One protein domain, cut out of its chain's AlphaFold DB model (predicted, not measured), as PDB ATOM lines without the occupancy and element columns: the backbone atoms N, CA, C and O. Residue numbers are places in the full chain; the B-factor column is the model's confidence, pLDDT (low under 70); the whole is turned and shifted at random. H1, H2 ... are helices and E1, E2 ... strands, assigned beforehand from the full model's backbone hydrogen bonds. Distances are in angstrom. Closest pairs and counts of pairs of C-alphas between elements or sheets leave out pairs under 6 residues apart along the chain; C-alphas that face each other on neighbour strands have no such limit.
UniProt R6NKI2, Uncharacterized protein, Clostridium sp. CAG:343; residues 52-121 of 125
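Overview. This is residues 52 to 121 of the 125 residues of an uncharacterized protein of Clostridium sp. CAG:343 (UniProt R6NKI2). A two-strand ribbon, E1 and E2, stands across from one long helix, H3, with short helices H1 and H2 near the ribbon's two ends and the last helix, H4, turned back at the far end of H3. The frame is loosely joined in its backbone, for the ribbon and H3 stay apart and H3 touches no helix but H4. You will find 70 residues printed, with four named helices and two named strands in the order E1, H1, E2, H2, H3, H4; the sheet's order is E1 - E2, antiparallel, and the class is mostly helix. The whole is compact, with a radius of gyration of the C-alphas of 12.3 A, yet elongated in outline, spanning 35 by 20 by 18 A.

Arrangement. Begin at the sheet, where E1, residues 52 to 54, and E2, residues 71 to 74, are antiparallel neighbours at 138 degrees between their directions. Look at N 53 and O 72, 2.8 A apart, and at N 72 and O 53, 3.0 A apart, both within hydrogen-bond range. Near E1 is H1, residues 62 to 67; their closest C-alphas are those of Glu 54 and Ser 65, 5.9 A apart. Toward H2, residues 76 to 80, the closest C-alphas from E1 are those of His 53 and His 79, 7.3 A apart. H3, residues 91 to 109, is apart from E1, E2 and H1, and only just apart from H2, with closest C-alphas 8.4 A apart. H4, residues 113 to 120, touches H3 at residues 102 to 106 alone, and the closest C-alphas are those of Cys 106 and Lys 113, 6.7 A apart. H3 and H4 run opposite ways at a steep tilt of 67 degrees. In H1, H2, H3 and H4 every O i to N i+4 pair is within hydrogen-bond range.

Along the chain. Find C-alpha 52 at (-8.416, 24.039, 11.311), where E1 begins, running to residue 54. H1 follows at residues 62 to 67, E2 at 71 to 74 and H2 at 76 to 80. Next find C-alpha 91 at (5.081, 14.572, 6.156); from there H3 runs 26.5 A to C-alpha 109. H4, residues 113 to 120, measures 10.3 A and ends at C-alpha 120, at (6.114, 18.636, 23.530).

Size, cuts and confidence. The two C-alphas farthest apart are those of Thr 82 and Asn 110, at 35.8 A. The printed part has no cut and no long link: H1 to E2, E2 to H2 and H3 to H4 are tight links, and E1 to H1 and H2 to H3 are short. In this predicted model the mean pLDDT of the printed part is 95.5, and no printed residue is under 70.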
ATOM      1  N   ARG A  52      -9.340  23.843  10.196       95.88
ATOM      2  CA  ARG A  52      -8.416  24.039  11.311       95.88
ATOM      3  C   ARG A  52      -7.504  22.829  11.440       95.88
ATOM      4  O   ARG A  52      -7.981  21.699  11.527       95.88
ATOM      5  N   HIS A  53      -6.213  23.092  11.549       96.44
ATOM      6  CA  HIS A  53      -5.198  22.099  11.828       96.44
ATOM      7  C   HIS A  53      -4.446  22.464  13.110       96.44
ATOM      8  O   HIS A  53      -3.790  23.504  13.191       96.44
ATOM      9  N   GLU A  54      -4.530  21.595  14.119       96.25
ATOM     10  CA  GLU A  54      -3.629  21.658  15.264       96.25
ATOM     11  C   GLU A  54      -2.258  21.106  14.849       96.25
ATOM     12  O   GLU A  54      -2.146  19.933  14.485       96.25
ATOM     13  N   VAL A  55      -1.201  21.924  14.930       95.88
ATOM     14  CA  VAL A  55       0.151  21.511  14.500       95.88
ATOM     15  C   VAL A  55       0.616  20.261  15.262       95.88
ATOM     16  O   VAL A  55       1.274  19.372  14.706       95.88
ATOM     17  N   TYR A  56       0.215  20.146  16.532       95.19
ATOM     18  CA  TYR A  56       0.350  18.929  17.326       95.19
ATOM     19  C   TYR A  56      -1.026  18.299  17.573       95.19
ATOM     20  O   TYR A  56      -1.681  18.559  18.574       95.19
ATOM     21  N   PHE A  57      -1.448  17.421  16.663       91.50
ATOM     22  CA  PHE A  57      -2.789  16.816  16.635       91.50
ATOM     23  C   PHE A  57      -2.920  15.464  17.363       91.50
ATOM     24  O   PHE A  57      -3.975  14.828  17.287       91.50
ATOM     25  N   SER A  58      -1.875  14.972  18.040       90.44
ATOM     26  CA  SER A  58      -1.947  13.707  18.789       90.44
ATOM     27  C   SER A  58      -2.835  13.843  20.033       90.44
ATOM     28  O   SER A  58      -3.052  14.945  20.535       90.44
ATOM     29  N   LYS A  59      -3.324  12.718  20.578       92.06
ATOM     30  CA  LYS A  59      -4.189  12.713  21.776       92.06
ATOM     31  C   LYS A  59      -3.578  13.489  22.953       92.06
ATOM     32  O   LYS A  59      -4.297  14.214  23.627       92.06
ATOM     33  N   ALA A  60      -2.266  13.364  23.160       92.06
ATOM     34  CA  ALA A  60      -1.556  14.022  24.255       92.06
ATOM     35  C   ALA A  60      -1.375  15.537  24.056       92.06
ATOM     36  O   ALA A  60      -1.330  16.279  25.032       92.06
ATOM     37  N   TYR A  61      -1.278  16.007  22.806       94.44
ATOM     38  CA  TYR A  61      -0.851  17.381  22.519       94.44
ATOM     39  C   TYR A  61      -1.910  18.253  21.850       94.44
ATOM     40  O   TYR A  61      -1.714  19.460  21.794       94.44
ATOM     41  N   ARG A  62      -3.047  17.696  21.410       93.44
ATOM     42  CA  ARG A  62      -4.096  18.463  20.717       93.44
ATOM     43  C   ARG A  62      -4.581  19.662  21.527       93.44
ATOM     44  O   ARG A  62      -4.573  20.780  21.029       93.44
ATOM     45  N   HIS A  63      -4.974  19.437  22.780       93.94
ATOM     46  CA  HIS A  63      -5.449  20.516  23.649       93.94
ATOM     47  C   HIS A  63      -4.343  21.526  23.960       93.94
ATOM     48  O   HIS A  63      -4.593  22.724  23.916       93.94
ATOM     49  N   LYS A  64      -3.109  21.053  24.173       94.50
ATOM     50  CA  LYS A  64      -1.946  21.923  24.372       94.50
ATOM     51  C   LYS A  64      -1.696  22.813  23.150       94.50
ATOM     52  O   LYS A  64      -1.526  24.009  23.293       94.50
ATOM     53  N   SER A  65      -1.758  22.249  21.943       95.06
ATOM     54  CA  SER A  65      -1.606  22.980  20.679       95.06
ATOM     55  C   SER A  65      -2.645  24.092  20.522       95.06
ATOM     56  O   SER A  65      -2.316  25.150  20.007       95.06
ATOM     57  N   ILE A  66      -3.889  23.864  20.958       94.81
ATOM     58  CA  ILE A  66      -4.951  24.881  20.920       94.81
ATOM     59  C   ILE A  66      -4.668  25.987  21.942       94.81
ATOM     60  O   ILE A  66      -4.695  27.160  21.585       94.81
ATOM     61  N   ASN A  67      -4.361  25.616  23.187       95.31
ATOM     62  CA  ASN A  67      -4.119  26.572  24.271       95.31
ATOM     63  C   ASN A  67      -2.886  27.447  24.012       95.31
ATOM     64  O   ASN A  67      -2.919  28.645  24.269       95.31
ATOM     65  N   ASP A  68      -1.831  26.858  23.447       96.19
ATOM     66  CA  ASP A  68      -0.582  27.554  23.140       96.19
ATOM     67  C   ASP A  68      -0.647  28.335  21.811       96.19
ATOM     68  O   ASP A  68       0.355  28.878  21.353       96.19
ATOM     69  N   GLY A  69      -1.807  28.364  21.141       96.69
ATOM     70  CA  GLY A  69      -1.998  29.078  19.876       96.69
ATOM     71  C   GLY A  69      -1.247  28.469  18.686       96.69
ATOM     72  O   GLY A  69      -1.000  29.141  17.682       96.69
ATOM     73  N   LEU A  70      -0.875  27.191  18.770       97.12
ATOM     74  CA  LEU A  70      -0.218  26.422  17.709       97.12
ATOM     75  C   LEU A  70      -1.256  25.772  16.788       97.12
ATOM     76  O   LEU A  70      -1.289  24.551  16.589       97.12
ATOM     77  N   ILE A  71      -2.128  26.610  16.240       97.00
ATOM     78  CA  ILE A  71      -3.138  26.237  15.254       97.00
ATOM     79  C   ILE A  71      -2.904  27.014  13.964       97.00
ATOM     80  O   ILE A  71      -2.410  28.140  13.982       97.00
ATOM     81  N   VAL A  72      -3.274  26.415  12.841       97.12
ATOM     82  CA  VAL A  72      -3.306  27.086  11.540       97.12
ATOM     83  C   VAL A  72      -4.572  26.696  10.795       97.12
ATOM     84  O   VAL A  72      -5.171  25.655  11.070       97.12
ATOM     85  N   PHE A  73      -4.963  27.513   9.828       97.25
ATOM     86  CA  PHE A  73      -6.042  27.195   8.910       97.25
ATOM     87  C   PHE A  73      -5.475  26.814   7.549       97.25
ATOM     88  O   PHE A  73      -4.640  27.523   6.984       97.25
ATOM     89  N   LEU A  74      -5.926  25.677   7.034       96.94
ATOM     90  CA  LEU A  74      -5.506  25.091   5.772       96.94
ATOM     91  C   LEU A  74      -6.688  25.044   4.803       96.94
ATOM     92  O   LEU A  74      -7.857  25.036   5.199       96.94
ATOM     93  N   THR A  75      -6.370  25.007   3.514       96.56
ATOM     94  CA  THR A  75      -7.337  24.597   2.495       96.56
ATOM     95  C   THR A  75      -7.623  23.104   2.645       96.56
ATOM     96  O   THR A  75      -6.803  22.361   3.190       96.56
ATOM     97  N   LYS A  76      -8.756  22.633   2.111       96.12
ATOM     98  CA  LYS A  76      -9.091  21.196   2.109       96.12
ATOM     99  C   LYS A  76      -7.982  20.343   1.485       96.12
ATOM    100  O   LYS A  76      -7.647  19.277   1.997       96.12
ATOM    101  N   GLU A  77      -7.373  20.833   0.406       95.81
ATOM    102  CA  GLU A  77      -6.258  20.163  -0.267       95.81
ATOM    103  C   GLU A  77      -5.005  20.101   0.620       95.81
ATOM    104  O   GLU A  77      -4.434  19.026   0.799       95.81
ATOM    105  N   ASN A  78      -4.621  21.212   1.257       95.62
ATOM    106  CA  ASN A  78      -3.451  21.256   2.142       95.62
ATOM    107  C   ASN A  78      -3.679  20.549   3.484       95.62
ATOM    108  O   ASN A  78      -2.713  20.252   4.190       95.62
ATOM    109  N   HIS A  79      -4.928  20.260   3.855       96.69
ATOM    110  CA  HIS A  79      -5.230  19.485   5.053       96.69
ATOM    111  C   HIS A  79      -5.291  17.982   4.760       96.69
ATOM    112  O   HIS A  79      -4.593  17.204   5.414       96.69
ATOM    113  N   ARG A  80      -6.091  17.579   3.763       95.56
ATOM    114  CA  ARG A  80      -6.472  16.173   3.512       95.56
ATOM    115  C   ARG A  80      -6.074  15.631   2.137       95.56
ATOM    116  O   ARG A  80      -6.165  14.426   1.929       95.56
ATOM    117  N   GLY A  81      -5.676  16.488   1.195       94.94
ATOM    118  CA  GLY A  81      -5.232  16.070  -0.138       94.94
ATOM    119  C   GLY A  81      -3.907  15.307  -0.098       94.94
ATOM    120  O   GLY A  81      -3.264  15.224   0.944       94.94
ATOM    121  N   THR A  82      -3.452  14.777  -1.236       96.00
ATOM    122  CA  THR A  82      -2.251  13.917  -1.326       96.00
ATOM    123  C   THR A  82      -1.003  14.538  -0.694       96.00
ATOM    124  O   THR A  82      -0.254  13.839  -0.013       96.00
ATOM    125  N   ASN A  83      -0.799  15.844  -0.893       94.12
ATOM    126  CA  ASN A  83       0.327  16.609  -0.341       94.12
ATOM    127  C   ASN A  83      -0.042  17.395   0.931       94.12
ATOM    128  O   ASN A  83       0.807  18.088   1.493       94.12
ATOM    129  N   GLY A  84      -1.297  17.304   1.374       95.12
ATOM    130  CA  GLY A  84      -1.761  17.937   2.596       95.12
ATOM    131  C   GLY A  84      -1.201  17.259   3.840       95.12
ATOM    132  O   GLY A  84      -0.727  16.133   3.773       95.12
ATOM    133  N   VAL A  85      -1.257  17.922   4.996       95.69
ATOM    134  CA  VAL A  85      -0.610  17.465   6.247       95.69
ATOM    135  C   VAL A  85      -1.049  16.078   6.733       95.69
ATOM    136  O   VAL A  85      -0.292  15.427   7.453       95.69
ATOM    137  N   HIS A  86      -2.247  15.621   6.356       94.38
ATOM    138  CA  HIS A  86      -2.750  14.266   6.623       94.38
ATOM    139  C   HIS A  86      -2.788  13.369   5.377       94.38
ATOM    140  O   HIS A  86      -3.290  12.249   5.437       94.38
ATOM    141  N   GLY A  87      -2.264  13.855   4.254       94.50
ATOM    142  CA  GLY A  87      -2.130  13.116   3.008       94.50
ATOM    143  C   GLY A  87      -0.942  12.164   2.983       94.50
ATOM    144  O   GLY A  87      -0.044  12.219   3.825       94.50
ATOM    145  N   LYS A  88      -0.902  11.328   1.940       95.38
ATOM    146  CA  LYS A  88       0.161  10.338   1.695       95.38
ATOM    147  C   LYS A  88       1.571  10.950   1.700       95.38
ATOM    148  O   LYS A  88       2.487  10.349   2.249       95.38
ATOM    149  N   ASN A  89       1.731  12.147   1.136       94.00
ATOM    150  CA  ASN A  89       3.002  12.876   1.046       94.00
ATOM    151  C   ASN A  89       3.090  14.037   2.061       94.00
ATOM    152  O   ASN A  89       3.954  14.910   1.952       94.00
ATOM    153  N   GLY A  90       2.191  14.061   3.048       93.56
ATOM    154  CA  GLY A  90       1.991  15.178   3.971       93.56
ATOM    155  C   GLY A  90       3.104  15.431   4.976       93.56
ATOM    156  O   GLY A  90       3.140  16.495   5.600       93.56
ATOM    157  N   ASP A  91       4.028  14.480   5.143       94.56
ATOM    158  CA  ASP A  91       5.081  14.572   6.156       94.56
ATOM    159  C   ASP A  91       5.942  15.829   5.983       94.56
ATOM    160  O   ASP A  91       6.253  16.511   6.961       94.56
ATOM    161  N   LYS A  92       6.247  16.211   4.735       93.31
ATOM    162  CA  LYS A  92       7.042  17.411   4.446       93.31
ATOM    163  C   LYS A  92       6.375  18.675   4.998       93.31
ATOM    164  O   LYS A  92       7.022  19.427   5.729       93.31
ATOM    165  N   LEU A  93       5.090  18.877   4.696       94.50
ATOM    166  CA  LEU A  93       4.332  20.040   5.163       94.50
ATOM    167  C   LEU A  93       4.157  20.005   6.688       94.50
ATOM    168  O   LEU A  93       4.423  20.996   7.364       94.50
ATOM    169  N   ASN A  94       3.816  18.844   7.253       95.06
ATOM    170  CA  ASN A  94       3.683  18.645   8.701       95.06
ATOM    171  C   ASN A  94       4.982  18.985   9.457       95.06
ATOM    172  O   ASN A  94       4.964  19.693  10.467       95.06
ATOM    173  N   ARG A  95       6.139  18.529   8.958       95.44
ATOM    174  CA  ARG A  95       7.446  18.856   9.543       95.44
ATOM    175  C   ARG A  95       7.758  20.344   9.440       95.44
ATOM    176  O   ARG A  95       8.255  20.912  10.410       95.44
ATOM    177  N   GLN A  96       7.463  20.982   8.309       94.94
ATOM    178  CA  GLN A  96       7.640  22.431   8.155       94.94
ATOM    179  C   GLN A  96       6.794  23.214   9.167       94.94
ATOM    180  O   GLN A  96       7.330  24.089   9.847       94.94
ATOM    181  N   LEU A  97       5.517  22.854   9.336       96.19
ATOM    182  CA  LEU A  97       4.640  23.484  10.328       96.19
ATOM    183  C   LEU A  97       5.170  23.312  11.752       96.19
ATOM    184  O   LEU A  97       5.215  24.285  12.498       96.19
ATOM    185  N   LYS A  98       5.653  22.122  12.118       96.19
ATOM    186  CA  LYS A  98       6.230  21.872  13.450       96.19
ATOM    187  C   LYS A  98       7.503  22.672  13.723       96.19
ATOM    188  O   LYS A  98       7.683  23.164  14.834       96.19
ATOM    189  N   LYS A  99       8.373  22.852  12.722       96.12
ATOM    190  CA  LYS A  99       9.554  23.729  12.848       96.12
ATOM    191  C   LYS A  99       9.145  25.182  13.086       96.12
ATOM    192  O   LYS A  99       9.734  25.856  13.929       96.12
ATOM    193  N   LEU A 100       8.148  25.668  12.343       96.62
ATOM    194  CA  LEU A 100       7.620  27.023  12.507       96.62
ATOM    195  C   LEU A 100       6.953  27.200  13.873       96.62
ATOM    196  O   LEU A 100       7.227  28.187  14.547       96.62
ATOM    197  N   ALA A 101       6.155  26.223  14.303       96.81
ATOM    198  CA  ALA A 101       5.465  26.234  15.587       96.81
ATOM    199  C   ALA A 101       6.435  26.265  16.766       96.81
ATOM    200  O   ALA A 101       6.265  27.086  17.658       96.81
ATOM    201  N   GLN A 102       7.497  25.455  16.743       97.19
ATOM    202  CA  GLN A 102       8.518  25.515  17.787       97.19
ATOM    203  C   GLN A 102       9.173  26.902  17.861       97.19
ATOM    204  O   GLN A 102       9.301  27.462  18.946       97.19
ATOM    205  N   LYS A 103       9.569  27.479  16.718       96.88
ATOM    206  CA  LYS A 103      10.170  28.825  16.689       96.88
ATOM    207  C   LYS A 103       9.201  29.890  17.205       96.88
ATOM    208  O   LYS A 103       9.613  30.768  17.958       96.88
ATOM    209  N   ALA A 104       7.933  29.808  16.801       97.06
ATOM    210  CA  ALA A 104       6.881  30.717  17.234       97.06
ATOM    211  C   ALA A 104       6.644  30.628  18.744       97.06
ATOM    212  O   ALA A 104       6.629  31.651  19.418       97.06
ATOM    213  N   TRP A 105       6.557  29.409  19.276       98.00
ATOM    214  CA  TRP A 105       6.360  29.147  20.697       98.00
ATOM    215  C   TRP A 105       7.516  29.678  21.547       98.00
ATOM    216  O   TRP A 105       7.287  30.449  22.475       98.00
ATOM    217  N   CYS A 106       8.763  29.340  21.189       96.88
ATOM    218  CA  CYS A 106       9.946  29.830  21.901       96.88
ATOM    219  C   CYS A 106      10.000  31.364  21.903       96.88
ATOM    220  O   CYS A 106      10.267  31.971  22.936       96.88
ATOM    221  N   LYS A 107       9.692  31.998  20.763       97.75
ATOM    222  CA  LYS A 107       9.686  33.459  20.641       97.75
ATOM    223  C   LYS A 107       8.563  34.112  21.454       97.75
ATOM    224  O   LYS A 107       8.819  35.093  22.138       97.75
ATOM    225  N   TYR A 108       7.337  33.603  21.352       97.88
ATOM    226  CA  TYR A 108       6.160  34.211  21.979       97.88
ATOM    227  C   TYR A 108       6.192  34.085  23.504       97.88
ATOM    228  O   TYR A 108       5.925  35.053  24.208       97.88
ATOM    229  N   TYR A 109       6.565  32.909  24.013       96.69
ATOM    230  CA  TYR A 109       6.631  32.652  25.452       96.69
ATOM    231  C   TYR A 109       7.983  33.006  26.080       96.69
ATOM    232  O   TYR A 109       8.139  32.832  27.285       96.69
ATOM    233  N   ASN A 110       8.944  33.494  25.284       96.88
ATOM    234  CA  ASN A 110      10.322  33.754  25.704       96.88
ATOM    235  C   ASN A 110      10.963  32.539  26.403       96.88
ATOM    236  O   ASN A 110      11.506  32.643  27.501       96.88
ATOM    237  N   LYS A 111      10.842  31.371  25.762       96.19
ATOM    238  CA  LYS A 111      11.278  30.069  26.282       96.19
ATOM    239  C   LYS A 111      12.327  29.419  25.396       96.19
ATOM    240  O   LYS A 111      12.372  29.651  24.184       96.19
ATOM    241  N   THR A 112      13.142  28.553  25.983       96.69
ATOM    242  CA  THR A 112      14.206  27.855  25.260       96.69
ATOM    243  C   THR A 112      13.692  26.639  24.482       96.69
ATOM    244  O   THR A 112      12.539  26.205  24.589       96.69
ATOM    245  N   LYS A 113      14.578  26.060  23.666       95.50
ATOM    246  CA  LYS A 113      14.320  24.804  22.953       95.50
ATOM    247  C   LYS A 113      14.146  23.632  23.922       95.50
ATOM    248  O   LYS A 113      13.351  22.736  23.655       95.50
ATOM    249  N   GLU A 114      14.877  23.631  25.024       96.06
ATOM    250  CA  GLU A 114      14.850  22.593  26.055       96.06
ATOM    251  C   GLU A 114      13.502  22.600  26.779       96.06
ATOM    252  O   GLU A 114      12.894  21.547  26.969       96.06
ATOM    253  N   GLU A 115      12.973  23.787  27.083       96.44
ATOM    254  CA  GLU A 115      11.620  23.937  27.625       96.44
ATOM    255  C   GLU A 115      10.557  23.471  26.628       96.44
ATOM    256  O   GLU A 115       9.611  22.783  27.008       96.44
ATOM    257  N   PHE A 116      10.739  23.763  25.337       95.88
ATOM    258  CA  PHE A 116       9.851  23.234  24.305       95.88
ATOM    259  C   PHE A 116       9.862  21.697  24.272       95.88
ATOM    260  O   PHE A 116       8.808  21.068  24.188       95.88
ATOM    261  N   ILE A 117      11.042  21.071  24.364       95.19
ATOM    262  CA  ILE A 117      11.176  19.607  24.428       95.19
ATOM    263  C   ILE A 117      10.493  19.059  25.682       95.19
ATOM    264  O   ILE A 117       9.814  18.040  25.593       95.19
ATOM    265  N   LYS A 118      10.618  19.733  26.830       95.56
ATOM    266  CA  LYS A 118       9.925  19.341  28.064       95.56
ATOM    267  C   LYS A 118       8.403  19.352  27.888       95.56
ATOM    268  O   LYS A 118       7.725  18.459  28.384       95.56
ATOM    269  N   GLU A 119       7.871  20.323  27.148       94.12
ATOM    270  CA  GLU A 119       6.430  20.463  26.926       94.12
ATOM    271  C   GLU A 119       5.873  19.538  25.829       94.12
ATOM    272  O   GLU A 119       4.782  18.982  25.985       94.12
ATOM    273  N   TYR A 120       6.596  19.353  24.724       93.50
ATOM    274  CA  TYR A 120       6.114  18.636  23.530       93.50
ATOM    275  C   TYR A 120       6.846  17.315  23.249       93.50
ATOM    276  O   TYR A 120       6.587  16.642  22.247       93.50
ATOM    277  N   GLY A 121       7.774  16.929  24.121       91.94
ATOM    278  CA  GLY A 121       8.528  15.674  24.095       91.94
ATOM    279  C   GLY A 121       9.671  15.620  23.079       91.94
ATOM    280  O   GLY A 121      10.535  14.755  23.191       91.94
TER     281      GLY A 121